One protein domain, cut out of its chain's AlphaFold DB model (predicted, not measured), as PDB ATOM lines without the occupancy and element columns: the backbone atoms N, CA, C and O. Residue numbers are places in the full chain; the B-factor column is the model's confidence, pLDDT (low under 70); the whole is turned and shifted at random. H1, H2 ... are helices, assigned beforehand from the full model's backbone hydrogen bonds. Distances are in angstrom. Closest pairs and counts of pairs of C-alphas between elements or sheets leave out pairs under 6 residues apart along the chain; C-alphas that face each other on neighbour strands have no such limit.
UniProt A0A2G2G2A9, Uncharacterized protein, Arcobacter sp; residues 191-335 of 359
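Overview. This is residues 191 to 335 of the 359 residues of an uncharacterized protein of Arcobacter sp (UniProt A0A2G2G2A9). Two long helices, H1 and H7, run side by side in opposite directions as a long arm, and at one end of it a smaller helical head is made of H2 to H6. In the head, the helical hairpin of H5 and H6 is turned across the direction of the arm, H3 packs on the hairpin, H4 packs on H3 and on the head end of H1, and short H2 packs on H5. The printed part has 145 residues with seven named helices, H1 to H7 in chain order, and no named strand; its class is all helix. It is loose, with a radius of gyration of the C-alphas of 19.1 A, and elongated, spanning 64 by 34 by 21 A.

Arrangement. Begin with the two longest helices, H1, residues 191 to 221, and H7, residues 302 to 335. They touch at a shallow tilt of 26 degrees, opposite ways, and their closest C-alphas, Leu 202 and Tyr 323, are 5.9 A apart. H1 touches H4, residues 245 to 254, with residues 211 to 219 alone, at a steep tilt of 55 degrees, the same way; look at the closest C-alphas, Ala 215 and Met 253, 4.1 A apart. H4 touches H3, residues 232 to 240, at 70.2 degrees, only just about perpendicular, closest at the C-alphas of Met 238 and Leu 247, 4.8 A. Next find H5, residues 261 to 276, and H6, residues 280 to 299, a hairpin at a shallow tilt of 16 degrees; the C-alphas of Ala 274 and Lys 283 are closest, at 4.5 A. H3 touches H6 about perpendicular at 85 degrees, the closest C-alphas being Leu 236 and Tyr 286, 7.0 A apart. H2, residues 224 to 228, touches H5, closest at the C-alphas of Leu 224 and Met 262, 5.6 A. H6 and H7 meet only through their link, and H5 and H7 are apart. Every O i to N i+4 pair is within hydrogen-bond range in H1, H2, H4, H5, H6 and H7, and 4 of 5 are in H3.

Along the chain. Find C-alpha 191 at (48.841, -32.756, -27.517); from there H1 runs 45.4 A to C-alpha 221 at (59.663, 10.033, -17.003). H5 measures 22.0 A and H6 29.1 A. H7 runs 49.4 A from C-alpha 302 to C-alpha 335 at (56.684, -32.497, -37.665).

Size, cuts and confidence. The two C-alphas farthest apart, Glu 276 and Ala 335, are 64.1 A apart, while the first and last printed C-alphas are 12.8 A apart. The printed part has no cut and no long link. The mean pLDDT of the printed part is 92.5, and no printed residue is under 70.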
ATOM      1  N   GLN A 191      47.554 -33.291 -27.981       94.31
ATOM      2  CA  GLN A 191      48.841 -32.756 -27.517       94.31
ATOM      3  C   GLN A 191      49.148 -31.378 -28.129       94.31
ATOM      4  O   GLN A 191      49.642 -30.480 -27.442       94.31
ATOM      5  N   ALA A 192      48.824 -31.170 -29.410       94.62
ATOM      6  CA  ALA A 192      49.006 -29.875 -30.062       94.62
ATOM      7  C   ALA A 192      48.104 -28.788 -29.457       94.62
ATOM      8  O   ALA A 192      48.565 -27.661 -29.273       94.62
ATOM      9  N   GLN A 193      46.854 -29.118 -29.121       95.19
ATOM     10  CA  GLN A 193      45.922 -28.201 -28.459       95.19
ATOM     11  C   GLN A 193      46.425 -27.784 -27.074       95.19
ATOM     12  O   GLN A 193      46.388 -26.597 -26.756       95.19
ATOM     13  N   VAL A 194      46.969 -28.719 -26.287       95.81
ATOM     14  CA  VAL A 194      47.574 -28.411 -24.978       95.81
ATOM     15  C   VAL A 194      48.686 -27.369 -25.125       95.81
ATOM     16  O   VAL A 194      48.680 -26.353 -24.428       95.81
ATOM     17  N   PHE A 195      49.601 -27.555 -26.085       94.69
ATOM     18  CA  PHE A 195      50.654 -26.569 -26.344       94.69
ATOM     19  C   PHE A 195      50.107 -25.230 -26.848       94.69
ATOM     20  O   PHE A 195      50.624 -24.183 -26.467       94.69
ATOM     21  N   GLN A 196      49.070 -25.232 -27.688       94.56
ATOM     22  CA  GLN A 196      48.455 -24.000 -28.192       94.56
ATOM     23  C   GLN A 196      47.826 -23.168 -27.073       94.56
ATOM     24  O   GLN A 196      48.056 -21.960 -27.024       94.56
ATOM     25  N   VAL A 197      47.079 -23.799 -26.164       95.56
ATOM     26  CA  VAL A 197      46.470 -23.118 -25.012       95.56
ATOM     27  C   VAL A 197      47.548 -22.493 -24.127       95.56
ATOM     28  O   VAL A 197      47.447 -21.316 -23.772       95.56
ATOM     29  N   GLU A 198      48.618 -23.234 -23.832       94.62
ATOM     30  CA  GLU A 198      49.722 -22.723 -23.016       94.62
ATOM     31  C   GLU A 198      50.469 -21.574 -23.708       94.62
ATOM     32  O   GLU A 198      50.782 -20.563 -23.083       94.62
ATOM     33  N   ILE A 199      50.694 -21.670 -25.022       95.25
ATOM     34  CA  ILE A 199      51.285 -20.585 -25.813       95.25
ATOM     35  C   ILE A 199      50.430 -19.316 -25.728       95.25
ATOM     36  O   ILE A 199      50.974 -18.247 -25.463       95.25
ATOM     37  N   VAL A 200      49.110 -19.415 -25.919       95.00
ATOM     38  CA  VAL A 200      48.203 -18.255 -25.838       95.00
ATOM     39  C   VAL A 200      48.265 -17.613 -24.451       95.00
ATOM     40  O   VAL A 200      48.335 -16.388 -24.338       95.00
ATOM     41  N   ARG A 201      48.298 -18.427 -23.391       95.50
ATOM     42  CA  ARG A 201      48.446 -17.949 -22.011       95.50
ATOM     43  C   ARG A 201      49.769 -17.209 -21.796       95.50
ATOM     44  O   ARG A 201      49.776 -16.129 -21.207       95.50
ATOM     45  N   LEU A 202      50.872 -17.770 -22.290       95.62
ATOM     46  CA  LEU A 202      52.204 -17.177 -22.178       95.62
ATOM     47  C   LEU A 202      52.321 -15.872 -22.965       95.62
ATOM     48  O   LEU A 202      52.877 -14.917 -22.435       95.62
ATOM     49  N   VAL A 203      51.771 -15.804 -24.182       94.00
ATOM     50  CA  VAL A 203      51.748 -14.575 -24.995       94.00
ATOM     51  C   VAL A 203      51.033 -13.458 -24.244       94.00
ATOM     52  O   VAL A 203      51.630 -12.411 -24.015       94.00
ATOM     53  N   ARG A 204      49.814 -13.717 -23.747       94.12
ATOM     54  CA  ARG A 204      49.055 -12.734 -22.955       94.12
ATOM     55  C   ARG A 204      49.849 -12.230 -21.750       94.12
ATOM     56  O   ARG A 204      49.884 -11.029 -21.499       94.12
ATOM     57  N   ARG A 205      50.521 -13.127 -21.016       95.94
ATOM     58  CA  ARG A 205      51.331 -12.732 -19.853       95.94
ATOM     59  C   ARG A 205      52.578 -11.938 -20.249       95.94
ATOM     60  O   ARG A 205      52.907 -10.971 -19.573       95.94
ATOM     61  N   VAL A 206      53.261 -12.321 -21.326       94.94
ATOM     62  CA  VAL A 206      54.427 -11.593 -21.855       94.94
ATOM     63  C   VAL A 206      54.039 -10.175 -22.264       94.94
ATOM     64  O   VAL A 206      54.748  -9.233 -21.915       94.94
ATOM     65  N   ASP A 207      52.916 -10.010 -22.957       92.31
ATOM     66  CA  ASP A 207      52.447  -8.696 -23.398       92.31
ATOM     67  C   ASP A 207      52.012  -7.830 -22.210       92.31
ATOM     68  O   ASP A 207      52.397  -6.663 -22.132       92.31
ATOM     69  N   GLN A 208      51.336  -8.418 -21.218       92.94
ATOM     70  CA  GLN A 208      51.014  -7.733 -19.964       92.94
ATOM     71  C   GLN A 208      52.276  -7.264 -19.221       92.94
ATOM     72  O   GLN A 208      52.334  -6.122 -18.770       92.94
ATOM     73  N   LEU A 209      53.306  -8.110 -19.112       95.62
ATOM     74  CA  LEU A 209      54.566  -7.751 -18.452       95.62
ATOM     75  C   LEU A 209      55.300  -6.634 -19.202       95.62
ATOM     76  O   LEU A 209      55.793  -5.698 -18.579       95.62
ATOM     77  N   LYS A 210      55.341  -6.685 -20.540       94.19
ATOM     78  CA  LYS A 210      55.906  -5.601 -21.362       94.19
ATOM     79  C   LYS A 210      55.157  -4.288 -21.158       94.19
ATOM     80  O   LYS A 210      55.805  -3.247 -21.048       94.19
ATOM     81  N   LEU A 211      53.825  -4.337 -21.097       92.06
ATOM     82  CA  LEU A 211      52.993  -3.170 -20.822       92.06
ATOM     83  C   LEU A 211      53.313  -2.593 -19.440       92.06
ATOM     84  O   LEU A 211      53.569  -1.400 -19.341       92.06
ATOM     85  N   GLN A 212      53.382  -3.426 -18.399       93.81
ATOM     86  CA  GLN A 212      53.710  -2.994 -17.034       93.81
ATOM     87  C   GLN A 212      55.120  -2.398 -16.925       93.81
ATOM     88  O   GLN A 212      55.301  -1.346 -16.320       93.81
ATOM     89  N   ILE A 213      56.120  -3.017 -17.558       94.44
ATOM     90  CA  ILE A 213      57.496  -2.496 -17.612       94.44
ATOM     91  C   ILE A 213      57.521  -1.138 -18.319       94.44
ATOM     92  O   ILE A 213      58.090  -0.182 -17.795       94.44
ATOM     93  N   SER A 214      56.876  -1.033 -19.484       93.19
ATOM     94  CA  SER A 214      56.815   0.217 -20.256       93.19
ATOM     95  C   SER A 214      56.067   1.311 -19.492       93.19
ATOM     96  O   SER A 214      56.501   2.458 -19.483       93.19
ATOM     97  N   ALA A 215      54.987   0.948 -18.798       92.56
ATOM     98  CA  ALA A 215      54.211   1.832 -17.941       92.56
ATOM     99  C   ALA A 215      55.041   2.375 -16.770       92.56
ATOM    100  O   ALA A 215      54.990   3.574 -16.514       92.56
ATOM    101  N   ILE A 216      55.847   1.540 -16.106       93.50
ATOM    102  CA  ILE A 216      56.764   1.992 -15.048       93.50
ATOM    103  C   ILE A 216      57.825   2.947 -15.615       93.50
ATOM    104  O   ILE A 216      58.093   3.985 -15.013       93.50
ATOM    105  N   VAL A 217      58.420   2.632 -16.771       92.12
ATOM    106  CA  VAL A 217      59.418   3.508 -17.416       92.12
ATOM    107  C   VAL A 217      58.805   4.862 -17.772       92.12
ATOM    108  O   VAL A 217      59.387   5.897 -17.459       92.12
ATOM    109  N   ALA A 218      57.614   4.861 -18.371       91.25
ATOM    110  CA  ALA A 218      56.897   6.082 -18.711       91.25
ATOM    111  C   ALA A 218      56.502   6.875 -17.455       91.25
ATOM    112  O   ALA A 218      56.699   8.086 -17.414       91.25
ATOM    113  N   ALA A 219      56.039   6.201 -16.397       90.88
ATOM    114  CA  ALA A 219      55.688   6.839 -15.131       90.88
ATOM    115  C   ALA A 219      56.886   7.527 -14.459       90.88
ATOM    116  O   ALA A 219      56.727   8.601 -13.887       90.88
ATOM    117  N   ARG A 220      58.092   6.952 -14.568       88.94
ATOM    118  CA  ARG A 220      59.337   7.573 -14.076       88.94
ATOM    119  C   ARG A 220      59.737   8.823 -14.860       88.94
ATOM    120  O   ARG A 220      60.408   9.684 -14.305       88.94
ATOM    121  N   ALA A 221      59.361   8.900 -16.134       88.62
ATOM    122  CA  ALA A 221      59.663  10.033 -17.003       88.62
ATOM    123  C   ALA A 221      58.618  11.161 -16.916       88.62
ATOM    124  O   ALA A 221      58.849  12.239 -17.463       88.62
ATOM    125  N   LEU A 222      57.476  10.932 -16.254       90.31
ATOM    126  CA  LEU A 222      56.442  11.951 -16.085       90.31
ATOM    127  C   LEU A 222      56.949  13.115 -15.236       90.31
ATOM    128  O   LEU A 222      57.567  12.924 -14.191       90.31
ATOM    129  N   SER A 223      56.597  14.331 -15.648       90.62
ATOM    130  CA  SER A 223      56.752  15.525 -14.824       90.62
ATOM    131  C   SER A 223      55.426  15.933 -14.178       90.62
ATOM    132  O   SER A 223      54.337  15.574 -14.632       90.62
ATOM    133  N   LEU A 224      55.493  16.772 -13.139       90.00
ATOM    134  CA  LEU A 224      54.291  17.344 -12.526       90.00
ATOM    135  C   LEU A 224      53.495  18.197 -13.531       90.00
ATOM    136  O   LEU A 224      52.272  18.287 -13.432       90.00
ATOM    137  N   VAL A 225      54.176  18.807 -14.507       91.75
ATOM    138  CA  VAL A 225      53.540  19.581 -15.584       91.75
ATOM    139  C   VAL A 225      52.682  18.676 -16.464       91.75
ATOM    140  O   VAL A 225      51.581  19.069 -16.841       91.75
ATOM    141  N   ASP A 226      53.141  17.459 -16.752       89.44
ATOM    142  CA  ASP A 226      52.384  16.498 -17.559       89.44
ATOM    143  C   ASP A 226      51.148  15.997 -16.817       89.44
ATOM    144  O   ASP A 226      50.062  15.929 -17.390       89.44
ATOM    145  N   VAL A 227      51.279  15.741 -15.514       90.50
ATOM    146  CA  VAL A 227      50.158  15.322 -14.660       90.50
ATOM    147  C   VAL A 227      49.104  16.425 -14.535       90.50
ATOM    148  O   VAL A 227      47.911  16.139 -14.586       90.50
ATOM    149  N   LYS A 228      49.508  17.697 -14.447       91.12
ATOM    150  CA  LYS A 228      48.575  18.840 -14.406       91.12
ATOM    151  C   LYS A 228      47.770  19.034 -15.697       91.12
ATOM    152  O   LYS A 228      46.745  19.704 -15.660       91.12
ATOM    153  N   LYS A 229      48.208  18.465 -16.827       92.44
ATOM    154  CA  LYS A 229      47.452  18.481 -18.095       92.44
ATOM    155  C   LYS A 229      46.358  17.409 -18.146       92.44
ATOM    156  O   LYS A 229      45.566  17.398 -19.088       92.44
ATOM    157  N   VAL A 230      46.312  16.496 -17.174       92.69
ATOM    158  CA  VAL A 230      45.280  15.459 -17.104       92.69
ATOM    159  C   VAL A 230      43.949  16.103 -16.716       92.69
ATOM    160  O   VAL A 230      43.780  16.603 -15.609       92.69
ATOM    161  N   THR A 231      42.999  16.094 -17.649       93.81
ATOM    162  CA  THR A 231      41.642  16.622 -17.433       93.81
ATOM    163  C   THR A 231      40.741  15.615 -16.714       93.81
ATOM    164  O   THR A 231      40.972  14.406 -16.770       93.81
ATOM    165  N   SER A 232      39.663  16.102 -16.093       93.19
ATOM    166  CA  SER A 232      38.610  15.266 -15.496       93.19
ATOM    167  C   SER A 232      37.970  14.314 -16.509       93.19
ATOM    168  O   SER A 232      37.710  13.157 -16.186       93.19
ATOM    169  N   LYS A 233      37.773  14.760 -17.754       93.19
ATOM    170  CA  LYS A 233      37.270  13.906 -18.836       93.19
ATOM    171  C   LYS A 233      38.235  12.760 -19.145       93.19
ATOM    172  O   LYS A 233      37.831  11.609 -19.115       93.19
ATOM    173  N   LEU A 234      39.524  13.061 -19.327       92.75
ATOM    174  CA  LEU A 234      40.536  12.036 -19.600       92.75
ATOM    175  C   LEU A 234      40.639  10.997 -18.470       92.75
ATOM    176  O   LEU A 234      40.859   9.822 -18.747       92.75
ATOM    177  N   LEU A 235      40.486  11.414 -17.207       92.25
ATOM    178  CA  LEU A 235      40.435  10.478 -16.079       92.25
ATOM    179  C   LEU A 235      39.240   9.535 -16.167       92.25
ATOM    180  O   LEU A 235      39.405   8.351 -15.907       92.25
ATOM    181  N   LEU A 236      38.062  10.046 -16.519       93.06
ATOM    182  CA  LEU A 236      36.875   9.212 -16.670       93.06
ATOM    183  C   LEU A 236      37.042   8.242 -17.843       93.06
ATOM    184  O   LEU A 236      36.871   7.039 -17.659       93.06
ATOM    185  N   ASP A 237      37.479   8.745 -19.001       92.75
ATOM    186  CA  ASP A 237      37.707   7.952 -20.215       92.75
ATOM    187  C   ASP A 237      38.692   6.798 -19.933       92.75
ATOM    188  O   ASP A 237      38.420   5.644 -20.245       92.75
ATOM    189  N   MET A 238      39.797   7.066 -19.223       92.56
ATOM    190  CA  MET A 238      40.781   6.045 -18.823       92.56
ATOM    191  C   MET A 238      40.212   4.889 -17.986       92.56
ATOM    192  O   MET A 238      40.836   3.830 -17.927       92.56
ATOM    193  N   PHE A 239      39.112   5.096 -17.263       90.50
ATOM    194  CA  PHE A 239      38.546   4.109 -16.339       90.50
ATOM    195  C   PHE A 239      37.235   3.496 -16.824       90.50
ATOM    196  O   PHE A 239      36.818   2.500 -16.237       90.50
ATOM    197  N   THR A 240      36.632   4.051 -17.874       87.12
ATOM    198  CA  THR A 240      35.333   3.625 -18.412       87.12
ATOM    199  C   THR A 240      35.436   3.035 -19.818       87.12
ATOM    200  O   THR A 240      34.635   2.167 -20.154       87.12
ATOM    201  N   ASP A 241      36.438   3.428 -20.609       83.00
ATOM    202  CA  ASP A 241      36.690   2.874 -21.941       83.00
ATOM    203  C   ASP A 241      37.824   1.835 -21.881       83.00
ATOM    204  O   ASP A 241      39.014   2.153 -21.971       83.00
ATOM    205  N   GLU A 242      37.450   0.574 -21.641       72.06
ATOM    206  CA  GLU A 242      38.396  -0.549 -21.570       72.06
ATOM    207  C   GLU A 242      38.834  -1.066 -22.952       72.06
ATOM    208  O   GLU A 242      39.839  -1.781 -23.037       72.06
ATOM    209  N   ASP A 243      38.129  -0.685 -24.023       80.38
ATOM    210  CA  ASP A 243      38.407  -1.132 -25.392       80.38
ATOM    211  C   ASP A 243      39.465  -0.249 -26.086       80.38
ATOM    212  O   ASP A 243      40.181  -0.715 -26.984       80.38
ATOM    213  N   ASP A 244      39.646   1.005 -25.647       86.81
ATOM    214  CA  ASP A 244      40.732   1.867 -26.119       86.81
ATOM    215  C   ASP A 244      42.086   1.501 -25.473       86.81
ATOM    216  O   ASP A 244      42.424   1.833 -24.329       86.81
ATOM    217  N   ILE A 245      42.940   0.864 -26.278       81.00
ATOM    218  CA  ILE A 245      44.305   0.456 -25.911       81.00
ATOM    219  C   ILE A 245      45.166   1.642 -25.432       81.00
ATOM    220  O   ILE A 245      46.004   1.474 -24.534       81.00
ATOM    221  N   GLN A 246      45.004   2.839 -26.005       86.31
ATOM    222  CA  GLN A 246      45.765   4.022 -25.595       86.31
ATOM    223  C   GLN A 246      45.340   4.494 -24.204       86.31
ATOM    224  O   GLN A 246      46.202   4.824 -23.379       86.31
ATOM    225  N   LEU A 247      44.037   4.494 -23.922       89.06
ATOM    226  CA  LEU A 247      43.494   4.846 -22.610       89.06
ATOM    227  C   LEU A 247      43.889   3.815 -21.550       89.06
ATOM    228  O   LEU A 247      44.380   4.195 -20.481       89.06
ATOM    229  N   HIS A 248      43.824   2.522 -21.875       85.19
ATOM    230  CA  HIS A 248      44.282   1.461 -20.982       85.19
ATOM    231  C   HIS A 248      45.788   1.551 -20.670       85.19
ATOM    232  O   HIS A 248      46.218   1.395 -19.518       85.19
ATOM    233  N   THR A 249      46.609   1.884 -21.671       85.06
ATOM    234  CA  THR A 249      48.050   2.116 -21.481       85.06
ATOM    235  C   THR A 249      48.307   3.313 -20.563       85.06
ATOM    236  O   THR A 249      49.130   3.219 -19.649       85.06
ATOM    237  N   LYS A 250      47.566   4.418 -20.737       89.38
ATOM    238  CA  LYS A 250      47.654   5.599 -19.859       89.38
ATOM    239  C   LYS A 250      47.230   5.282 -18.426       89.38
ATOM    240  O   LYS A 250      47.967   5.624 -17.506       89.38
ATOM    241  N   LYS A 251      46.108   4.581 -18.223       91.12
ATOM    242  CA  LYS A 251      45.664   4.101 -16.898       91.12
ATOM    243  C   LYS A 251      46.765   3.291 -16.212       91.12
ATOM    244  O   LYS A 251      47.098   3.549 -15.057       91.12
ATOM    245  N   THR A 252      47.370   2.355 -16.944       90.75
ATOM    246  CA  THR A 252      48.450   1.503 -16.429       90.75
ATOM    247  C   THR A 252      49.687   2.326 -16.066       90.75
ATOM    248  O   THR A 252      50.239   2.137 -14.988       90.75
ATOM    249  N   MET A 253      50.094   3.292 -16.893       92.81
ATOM    250  CA  MET A 253      51.174   4.236 -16.566       92.81
ATOM    251  C   MET A 253      50.870   5.037 -15.293       92.81
ATOM    252  O   MET A 253      51.678   5.042 -14.365       92.81
ATOM    253  N   PHE A 254      49.695   5.668 -15.204       92.38
ATOM    254  CA  PHE A 254      49.321   6.477 -14.041       92.38
ATOM    255  C   PHE A 254      49.195   5.654 -12.751       92.38
ATOM    256  O   PHE A 254      49.404   6.189 -11.661       92.38
ATOM    257  N   SER A 255      48.944   4.345 -12.859       91.56
ATOM    258  CA  SER A 255      48.938   3.429 -11.712       91.56
ATOM    259  C   SER A 255      50.295   3.289 -11.013       91.56
ATOM    260  O   SER A 255      50.322   2.893  -9.851       91.56
ATOM    261  N   TYR A 256      51.400   3.650 -11.683       92.62
ATOM    262  CA  TYR A 256      52.772   3.592 -11.163       92.62
ATOM    263  C   TYR A 256      53.360   4.972 -10.840       92.62
ATOM    264  O   TYR A 256      54.561   5.082 -10.591       92.62
ATOM    265  N   VAL A 257      52.547   6.036 -10.831       90.06
ATOM    266  CA  VAL A 257      53.015   7.367 -10.420       90.06
ATOM    267  C   VAL A 257      53.539   7.308  -8.979       90.06
ATOM    268  O   VAL A 257      52.850   6.746  -8.117       90.06
ATOM    269  N   PRO A 258      54.731   7.874  -8.696       81.69
ATOM    270  CA  PRO A 258      55.302   7.869  -7.357       81.69
ATOM    271  C   PRO A 258      54.403   8.577  -6.342       81.69
ATOM    272  O   PRO A 258      53.700   9.541  -6.663       81.69
ATOM    273  N   ALA A 259      54.477   8.138  -5.087       79.56
ATOM    274  CA  ALA A 259      53.889   8.873  -3.976       79.56
ATOM    275  C   ALA A 259      54.417  10.324  -3.939       79.56
ATOM    276  O   ALA A 259      55.619  10.551  -4.054       79.56
ATOM    277  N   GLY A 260      53.523  11.306  -3.773       85.62
ATOM    278  CA  GLY A 260      53.889  12.726  -3.713       85.62
ATOM    279  C   GLY A 260      52.918  13.634  -4.467       85.62
ATOM    280  O   GLY A 260      51.736  13.312  -4.617       85.62
ATOM    281  N   ASP A 261      53.423  14.769  -4.950       89.25
ATOM    282  CA  ASP A 261      52.617  15.839  -5.555       89.25
ATOM    283  C   ASP A 261      51.873  15.410  -6.820       89.25
ATOM    284  O   ASP A 261      50.754  15.861  -7.068       89.25
ATOM    285  N   MET A 262      52.449  14.494  -7.600       91.25
ATOM    286  CA  MET A 262      51.798  13.950  -8.792       91.25
ATOM    287  C   MET A 262      50.557  13.129  -8.427       91.25
ATOM    288  O   MET A 262      49.472  13.381  -8.951       91.25
ATOM    289  N   ALA A 263      50.681  12.204  -7.470       91.81
ATOM    290  CA  ALA A 263      49.545  11.432  -6.977       91.81
ATOM    291  C   ALA A 263      48.489  12.341  -6.317       91.81
ATOM    292  O   ALA A 263      47.298  12.181  -6.572       91.81
ATOM    293  N   ASN A 264      48.915  13.342  -5.536       93.88
ATOM    294  CA  ASN A 264      48.010  14.336  -4.940       93.88
ATOM    295  C   ASN A 264      47.228  15.119  -6.003       93.88
ATOM    296  O   ASN A 264      46.037  15.368  -5.829       93.88
ATOM    297  N   THR A 265      47.880  15.479  -7.111       94.81
ATOM    298  CA  THR A 265      47.250  16.204  -8.221       94.81
ATOM    299  C   THR A 265      46.161  15.360  -8.884       94.81
ATOM    300  O   THR A 265      45.059  15.860  -9.105       94.81
ATOM    301  N   LEU A 266      46.419  14.072  -9.142       95.06
ATOM    302  CA  LEU A 266      45.424  13.155  -9.717       95.06
ATOM    303  C   LEU A 266      44.235  12.931  -8.770       95.06
ATOM    304  O   LEU A 266      43.087  13.002  -9.204       95.06
ATOM    305  N   ILE A 267      44.502  12.745  -7.470       96.25
ATOM    306  CA  ILE A 267      43.458  12.616  -6.439       96.25
ATOM    307  C   ILE A 267      42.592  13.879  -6.397       96.25
ATOM    308  O   ILE A 267      41.369  13.782  -6.457       96.25
ATOM    309  N   SER A 268      43.212  15.063  -6.342       96.00
ATOM    310  CA  SER A 268      42.486  16.336  -6.284       96.00
ATOM    311  C   SER A 268      41.665  16.589  -7.547       96.00
ATOM    312  O   SER A 268      40.540  17.070  -7.450       96.00
ATOM    313  N   THR A 269      42.191  16.231  -8.720       95.50
ATOM    314  CA  THR A 269      41.476  16.371  -9.998       95.50
ATOM    315  C   THR A 269      40.216  15.503 -10.017       95.50
ATOM    316  O   THR A 269      39.150  15.990 -10.386       95.50
ATOM    317  N   ALA A 270      40.310  14.251  -9.559       96.12
ATOM    318  CA  ALA A 270      39.158  13.357  -9.451       96.12
ATOM    319  C   ALA A 270      38.143  13.834  -8.395       96.12
ATOM    320  O   ALA A 270      36.943  13.835  -8.653       96.12
ATOM    321  N   GLN A 271      38.603  14.299  -7.229       96.25
ATOM    322  CA  GLN A 271      37.721  14.809  -6.170       96.25
ATOM    323  C   GLN A 271      36.942  16.053  -6.608       96.25
ATOM    324  O   GLN A 271      35.727  16.091  -6.442       96.25
ATOM    325  N   LYS A 272      37.614  17.026  -7.233       95.38
ATOM    326  CA  LYS A 272      36.952  18.215  -7.788       95.38
ATOM    327  C   LYS A 272      35.928  17.838  -8.857       95.38
ATOM    328  O   LYS A 272      34.803  18.318  -8.823       95.38
ATOM    329  N   ALA A 273      36.277  16.910  -9.749       94.75
ATOM    330  CA  ALA A 273      35.346  16.420 -10.762       94.75
ATOM    331  C   ALA A 273      34.107  15.737 -10.150       94.75
ATOM    332  O   ALA A 273      33.001  15.903 -10.660       94.75
ATOM    333  N   ALA A 274      34.260  15.013  -9.035       95.25
ATOM    334  CA  ALA A 274      33.136  14.423  -8.307       95.25
ATOM    335  C   ALA A 274      32.224  15.481  -7.653       95.25
ATOM    336  O   ALA A 274      31.006  15.297  -7.601       95.25
ATOM    337  N   GLU A 275      32.795  16.574  -7.143       94.50
ATOM    338  CA  GLU A 275      32.046  17.701  -6.566       94.50
ATOM    339  C   GLU A 275      31.279  18.486  -7.641       94.50
ATOM    340  O   GLU A 275      30.136  18.882  -7.419       94.50
ATOM    341  N   GLU A 276      31.886  18.661  -8.816       94.12
ATOM    342  CA  GLU A 276      31.333  19.416  -9.946       94.12
ATOM    343  C   GLU A 276      30.354  18.598 -10.814       94.12
ATOM    344  O   GLU A 276      29.534  19.173 -11.538       94.12
ATOM    345  N   SER A 277      30.404  17.260 -10.752       92.25
ATOM    346  CA  SER A 277      29.539  16.389 -11.554       92.25
ATOM    347  C   SER A 277      28.080  16.451 -11.099       92.25
ATOM    348  O   SER A 277      27.735  16.121  -9.962       92.25
ATOM    349  N   LYS A 278      27.197  16.793 -12.043       92.38
ATOM    350  CA  LYS A 278      25.737  16.735 -11.867       92.38
ATOM    351  C   LYS A 278      25.157  15.339 -12.110       92.38
ATOM    352  O   LYS A 278      24.029  15.085 -11.704       92.38
ATOM    353  N   ASP A 279      25.913  14.457 -12.766       93.12
ATOM    354  CA  ASP A 279      25.525  13.070 -13.020       93.12
ATOM    355  C   ASP A 279      25.952  12.181 -11.832       93.12
ATOM    356  O   ASP A 279      27.156  12.107 -11.540       93.12
ATOM    357  N   PRO A 280      25.004  11.511 -11.143       90.62
ATOM    358  CA  PRO A 280      25.304  10.596 -10.045       90.62
ATOM    359  C   PRO A 280      26.228   9.434 -10.431       90.62
ATOM    360  O   PRO A 280      27.031   9.016  -9.596       90.62
ATOM    361  N   SER A 281      26.145   8.929 -11.670       90.94
ATOM    362  CA  SER A 281      26.991   7.826 -12.143       90.94
ATOM    363  C   SER A 281      28.445   8.276 -12.234       90.94
ATOM    364  O   SER A 281      29.300   7.754 -11.521       90.94
ATOM    365  N   ASN A 282      28.701   9.343 -12.996       92.31
ATOM    366  CA  ASN A 282      30.047   9.901 -13.150       92.31
ATOM    367  C   ASN A 282      30.631  10.357 -11.808       92.31
ATOM    368  O   ASN A 282      31.827  10.222 -11.561       92.31
ATOM    369  N   LYS A 283      29.788  10.877 -10.904       93.25
ATOM    370  CA  LYS A 283      30.212  11.241  -9.548       93.25
ATOM    371  C   LYS A 283      30.757  10.033  -8.785       93.25
ATOM    372  O   LYS A 283      31.797  10.151  -8.139       93.25
ATOM    373  N   ASN A 284      30.081   8.888  -8.861       93.62
ATOM    374  CA  ASN A 284      30.544   7.654  -8.234       93.62
ATOM    375  C   ASN A 284      31.846   7.147  -8.876       93.62
ATOM    376  O   ASN A 284      32.773   6.770  -8.158       93.62
ATOM    377  N   ASP A 285      31.960   7.214 -10.203       94.38
ATOM    378  CA  ASP A 285      33.178   6.816 -10.918       94.38
ATOM    379  C   ASP A 285      34.377   7.680 -10.510       94.38
ATOM    380  O   ASP A 285      35.445   7.159 -10.183       94.38
ATOM    381  N   TYR A 286      34.204   9.000 -10.405       97.19
ATOM    382  CA  TYR A 286      35.259   9.894  -9.927       97.19
ATOM    383  C   TYR A 286      35.686   9.623  -8.478       97.19
ATOM    384  O   TYR A 286      36.878   9.719  -8.169       97.19
ATOM    385  N   ILE A 287      34.759   9.236  -7.595       95.56
ATOM    386  CA  ILE A 287      35.096   8.805  -6.229       95.56
ATOM    387  C   ILE A 287      35.973   7.544  -6.274       95.56
ATOM    388  O   ILE A 287      37.019   7.500  -5.621       95.56
ATOM    389  N   GLN A 288      35.607   6.556  -7.095       95.56
ATOM    390  CA  GLN A 288      36.394   5.330  -7.265       95.56
ATOM    391  C   GLN A 288      37.785   5.608  -7.854       95.56
ATOM    392  O   GLN A 288      38.774   5.032  -7.396       95.56
ATOM    393  N   ILE A 289      37.887   6.524  -8.821       95.81
ATOM    394  CA  ILE A 289      39.162   6.963  -9.408       95.81
ATOM    395  C   ILE A 289      40.038   7.645  -8.346       95.81
ATOM    396  O   ILE A 289      41.234   7.353  -8.241       95.81
ATOM    397  N   ALA A 290      39.466   8.524  -7.519       96.06
ATOM    398  CA  ALA A 290      40.198   9.159  -6.426       96.06
ATOM    399  C   ALA A 290      40.733   8.115  -5.431       96.06
ATOM    400  O   ALA A 290      41.896   8.181  -5.023       96.06
ATOM    401  N   ASP A 291      39.919   7.123  -5.071       96.06
ATOM    402  CA  ASP A 291      40.318   6.049  -4.161       96.06
ATOM    403  C   ASP A 291      41.370   5.114  -4.766       96.06
ATOM    404  O   ASP A 291      42.283   4.675  -4.059       96.06
ATOM    405  N   PHE A 292      41.315   4.863  -6.075       94.94
ATOM    406  CA  PHE A 292      42.375   4.173  -6.803       94.94
ATOM    407  C   PHE A 292      43.719   4.898  -6.645       94.94
ATOM    408  O   PHE A 292      44.700   4.286  -6.217       94.94
ATOM    409  N   PHE A 293      43.771   6.211  -6.890       94.88
ATOM    410  CA  PHE A 293      45.022   6.965  -6.757       94.88
ATOM    411  C   PHE A 293      45.483   7.137  -5.307       94.88
ATOM    412  O   PHE A 293      46.690   7.178  -5.066       94.88
ATOM    413  N   LYS A 294      44.573   7.163  -4.322       94.38
ATOM    414  CA  LYS A 294      44.953   7.084  -2.898       94.38
ATOM    415  C   LYS A 294      45.673   5.769  -2.581       94.38
ATOM    416  O   LYS A 294      46.677   5.797  -1.872       94.38
ATOM    417  N   LYS A 295      45.205   4.641  -3.132       91.94
ATOM    418  CA  LYS A 295      45.878   3.334  -2.998       91.94
ATOM    419  C   LYS A 295      47.234   3.326  -3.707       91.94
ATOM    420  O   LYS A 295      48.221   2.897  -3.120       91.94
ATOM    421  N   CYS A 296      47.317   3.859  -4.929       90.94
ATOM    422  CA  CYS A 296      48.602   4.019  -5.615       90.94
ATOM    423  C   CYS A 296      49.573   4.859  -4.776       90.94
ATOM    424  O   CYS A 296      50.709   4.451  -4.577       90.94
ATOM    425  N   LYS A 297      49.123   5.985  -4.209       90.56
ATOM    426  CA  LYS A 297      49.948   6.859  -3.361       90.56
ATOM    427  C   LYS A 297      50.527   6.134  -2.143       90.56
ATOM    428  O   LYS A 297      51.665   6.411  -1.782       90.56
ATOM    429  N   SER A 298      49.772   5.248  -1.492       88.31
ATOM    430  CA  SER A 298      50.279   4.512  -0.325       88.31
ATOM    431  C   SER A 298      51.225   3.367  -0.701       88.31
ATOM    432  O   SER A 298      52.116   3.041   0.079       88.31
ATOM    433  N   MET A 299      51.063   2.774  -1.887       86.88
ATOM    434  CA  MET A 299      51.845   1.613  -2.329       86.88
ATOM    435  C   MET A 299      53.102   1.978  -3.129       86.88
ATOM    436  O   MET A 299      54.130   1.315  -2.999       86.88
ATOM    437  N   ASN A 300      53.055   3.037  -3.937       90.94
ATOM    438  CA  ASN A 300      54.088   3.409  -4.906       90.94
ATOM    439  C   ASN A 300      55.252   4.185  -4.275       90.94
ATOM    440  O   ASN A 300      55.579   5.306  -4.675       90.94
ATOM    441  N   THR A 301      55.896   3.581  -3.279       88.12
ATOM    442  CA  THR A 301      57.199   4.058  -2.802       88.12
ATOM    443  C   THR A 301      58.274   3.780  -3.863       88.12
ATOM    444  O   THR A 301      58.149   2.795  -4.596       88.12
ATOM    445  N   PRO A 302      59.353   4.584  -3.958       87.62
ATOM    446  CA  PRO A 302      60.426   4.340  -4.928       87.62
ATOM    447  C   PRO A 302      60.985   2.913  -4.847       87.62
ATOM    448  O   PRO A 302      61.060   2.218  -5.857       87.62
ATOM    449  N   VAL A 303      61.236   2.438  -3.622       89.56
ATOM    450  CA  VAL A 303      61.722   1.077  -3.345       89.56
ATOM    451  C   VAL A 303      60.752   0.015  -3.865       89.56
ATOM    452  O   VAL A 303      61.176  -0.962  -4.478       89.56
ATOM    453  N   PHE A 304      59.444   0.199  -3.661       90.75
ATOM    454  CA  PHE A 304      58.437  -0.743  -4.151       90.75
ATOM    455  C   PHE A 304      58.369  -0.774  -5.682       90.75
ATOM    456  O   PHE A 304      58.305  -1.855  -6.267       90.75
ATOM    457  N   ILE A 305      58.402   0.390  -6.339       91.12
ATOM    458  CA  ILE A 305      58.369   0.476  -7.806       91.12
ATOM    459  C   ILE A 305      59.626  -0.162  -8.408       91.12
ATOM    460  O   ILE A 305      59.518  -0.872  -9.407       91.12
ATOM    461  N   ASP A 306      60.805   0.064  -7.822       91.94
ATOM    462  CA  ASP A 306      62.057  -0.568  -8.258       91.94
ATOM    463  C   ASP A 306      62.013  -2.089  -8.098       91.94
ATOM    464  O   ASP A 306      62.307  -2.816  -9.047       91.94
ATOM    465  N   ALA A 307      61.556  -2.576  -6.942       94.00
ATOM    466  CA  ALA A 307      61.385  -4.006  -6.710       94.00
ATOM    467  C   ALA A 307      60.407  -4.635  -7.718       94.00
ATOM    468  O   ALA A 307      60.712  -5.667  -8.313       94.00
ATOM    469  N   ARG A 308      59.260  -3.987  -7.974       93.31
ATOM    470  CA  ARG A 308      58.269  -4.450  -8.962       93.31
ATOM    471  C   ARG A 308      58.799  -4.434 -10.388       93.31
ATOM    472  O   ARG A 308      58.498  -5.340 -11.161       93.31
ATOM    473  N   PHE A 309      59.582  -3.425 -10.744       95.38
ATOM    474  CA  PHE A 309      60.187  -3.323 -12.063       95.38
ATOM    475  C   PHE A 309      61.149  -4.482 -12.339       95.38
ATOM    476  O   PHE A 309      61.066  -5.118 -13.393       95.38
ATOM    477  N   GLU A 310      62.022  -4.796 -11.381       97.25
ATOM    478  CA  GLU A 310      62.960  -5.912 -11.508       97.25
ATOM    479  C   GLU A 310      62.251  -7.275 -11.430       97.25
ATOM    480  O   GLU A 310      62.584  -8.177 -12.202       97.25
ATOM    481  N   GLU A 311      61.199  -7.412 -10.614       97.00
ATOM    482  CA  GLU A 311      60.329  -8.597 -10.608       97.00
ATOM    483  C   GLU A 311      59.699  -8.840 -11.987       97.00
ATOM    484  O   GLU A 311      59.809  -9.939 -12.535       97.00
ATOM    485  N   TYR A 312      59.093  -7.815 -12.598       97.50
ATOM    486  CA  TYR A 312      58.478  -7.952 -13.918       97.50
ATOM    487  C   TYR A 312      59.497  -8.243 -15.014       97.50
ATOM    488  O   TYR A 312      59.210  -9.041 -15.904       97.50
ATOM    489  N   LYS A 313      60.695  -7.649 -14.965       97.62
ATOM    490  CA  LYS A 313      61.782  -7.986 -15.897       97.62
ATOM    491  C   LYS A 313      62.220  -9.439 -15.761       97.62
ATOM    492  O   LYS A 313      62.385 -10.128 -16.773       97.62
ATOM    493  N   HIS A 314      62.410  -9.902 -14.528       97.31
ATOM    494  CA  HIS A 314      62.791 -11.279 -14.260       97.31
ATOM    495  C   HIS A 314      61.710 -12.247 -14.756       97.31
ATOM    496  O   HIS A 314      62.002 -13.172 -15.519       97.31
ATOM    497  N   GLU A 315      60.444 -11.984 -14.419       97.56
ATOM    498  CA  GLU A 315      59.320 -12.787 -14.891       97.56
ATOM    499  C   GLU A 315      59.208 -12.753 -16.422       97.56
ATOM    500  O   GLU A 315      59.035 -13.802 -17.045       97.56
ATOM    501  N   LEU A 316      59.372 -11.587 -17.060       97.44
ATOM    502  CA  LEU A 316      59.330 -11.444 -18.517       97.44
ATOM    503  C   LEU A 316      60.378 -12.334 -19.187       97.44
ATOM    504  O   LEU A 316      60.068 -12.987 -20.188       97.44
ATOM    505  N   SER A 317      61.591 -12.390 -18.638       96.62
ATOM    506  CA  SER A 317      62.660 -13.264 -19.127       96.62
ATOM    507  C   SER A 317      62.248 -14.740 -19.062       96.62
ATOM    508  O   SER A 317      62.296 -15.449 -20.074       96.62
ATOM    509  N   LEU A 318      61.740 -15.185 -17.907       97.44
ATOM    510  CA  LEU A 318      61.283 -16.564 -17.702       97.44
ATOM    511  C   LEU A 318      60.118 -16.934 -18.629       97.44
ATOM    512  O   LEU A 318      60.161 -17.966 -19.305       97.44
ATOM    513  N   LYS A 319      59.084 -16.089 -18.708       96.69
ATOM    514  CA  LYS A 319      57.898 -16.335 -19.544       96.69
ATOM    515  C   LYS A 319      58.233 -16.295 -21.032       96.69
ATOM    516  O   LYS A 319      57.740 -17.133 -21.784       96.69
ATOM    517  N   SER A 320      59.124 -15.398 -21.455       92.56
ATOM    518  CA  SER A 320      59.601 -15.340 -22.842       92.56
ATOM    519  C   SER A 320      60.382 -16.596 -23.232       92.56
ATOM    520  O   SER A 320      60.207 -17.107 -24.341       92.56
ATOM    521  N   LYS A 321      61.223 -17.121 -22.329       96.25
ATOM    522  CA  LYS A 321      61.932 -18.390 -22.538       96.25
ATOM    523  C   LYS A 321      60.947 -19.555 -22.652       96.25
ATOM    524  O   LYS A 321      60.977 -20.267 -23.655       96.25
ATOM    525  N   ALA A 322      60.020 -19.679 -21.701       95.38
ATOM    526  CA  ALA A 322      58.985 -20.712 -21.720       95.38
ATOM    527  C   ALA A 322      58.135 -20.658 -23.004       95.38
ATOM    528  O   ALA A 322      57.874 -21.691 -23.616       95.38
ATOM    529  N   TYR A 323      57.766 -19.462 -23.476       95.31
ATOM    530  CA  TYR A 323      57.045 -19.283 -24.740       95.31
ATOM    531  C   TYR A 323      57.816 -19.863 -25.935       95.31
ATOM    532  O   TYR A 323      57.252 -20.614 -26.735       95.31
ATOM    533  N   ARG A 324      59.117 -19.561 -26.050       94.44
ATOM    534  CA  ARG A 324      59.968 -20.092 -27.129       94.44
ATOM    535  C   ARG A 324      60.070 -21.615 -27.064       94.44
ATOM    536  O   ARG A 324      59.954 -22.270 -28.098       94.44
ATOM    537  N   GLU A 325      60.234 -22.170 -25.866       96.31
ATOM    538  CA  GLU A 325      60.292 -23.618 -25.645       96.31
ATOM    539  C   GLU A 325      58.985 -24.314 -26.042       96.31
ATOM    540  O   GLU A 325      59.019 -25.302 -26.774       96.31
ATOM    541  N   GLN A 326      57.827 -23.788 -25.627       95.06
ATOM    542  CA  GLN A 326      56.529 -24.364 -25.994       95.06
ATOM    543  C   GLN A 326      56.267 -24.266 -27.498       95.06
ATOM    544  O   GLN A 326      55.787 -25.216 -28.117       95.06
ATOM    545  N   ARG A 327      56.655 -23.151 -28.127       95.12
ATOM    546  CA  ARG A 327      56.556 -22.988 -29.580       95.12
ATOM    547  C   ARG A 327      57.447 -23.987 -30.327       95.12
ATOM    548  O   ARG A 327      57.014 -24.538 -31.340       95.12
ATOM    549  N   LEU A 328      58.656 -24.253 -29.825       94.69
ATOM    550  CA  LEU A 328      59.538 -25.284 -30.373       94.69
ATOM    551  C   LEU A 328      58.928 -26.682 -30.202       94.69
ATOM    552  O   LEU A 328      58.856 -27.420 -31.179       94.69
ATOM    553  N   LYS A 329      58.407 -27.019 -29.013       94.81
ATOM    554  CA  LYS A 329      57.710 -28.293 -28.758       94.81
ATOM    555  C   LYS A 329      56.534 -28.499 -29.709       94.81
ATOM    556  O   LYS A 329      56.421 -29.572 -30.294       94.81
ATOM    557  N   LEU A 330      55.709 -27.474 -29.931       94.88
ATOM    558  CA  LEU A 330      54.599 -27.534 -30.884       94.88
ATOM    559  C   LEU A 330      55.089 -27.736 -32.326       94.88
ATOM    560  O   LEU A 330      54.513 -28.543 -33.056       94.88
ATOM    561  N   LYS A 331      56.150 -27.032 -32.746       93.69
ATOM    562  CA  LYS A 331      56.756 -27.208 -34.079       93.69
ATOM    563  C   LYS A 331      57.262 -28.642 -34.259       93.69
ATOM    564  O   LYS A 331      56.917 -29.285 -35.246       93.69
ATOM    565  N   THR A 332      58.011 -29.157 -33.285       92.81
ATOM    566  CA  THR A 332      58.533 -30.528 -33.292       92.81
ATOM    567  C   THR A 332      57.404 -31.555 -33.289       92.81
ATOM    568  O   THR A 332      57.434 -32.485 -34.085       92.81
ATOM    569  N   LEU A 333      56.372 -31.376 -32.456       92.75
ATOM    570  CA  LEU A 333      55.203 -32.259 -32.420       92.75
ATOM    571  C   LEU A 333      54.500 -32.310 -33.780       92.75
ATOM    572  O   LEU A 333      54.166 -33.391 -34.252       92.75
ATOM    573  N   ARG A 334      54.293 -31.159 -34.431       89.38
ATOM    574  CA  ARG A 334      53.661 -31.093 -35.758       89.38
ATOM    575  C   ARG A 334      54.461 -31.846 -36.819       89.38
ATOM    576  O   ARG A 334      53.843 -32.522 -37.638       89.38
ATOM    577  N   ALA A 335      55.790 -31.783 -36.756       86.44
ATOM    578  CA  ALA A 335      56.684 -32.497 -37.665       86.44
ATOM    579  C   ALA A 335      56.795 -34.008 -37.377       86.44
ATOM    580  O   ALA A 335      57.192 -34.762 -38.259       86.44
TER     581      ALA A 335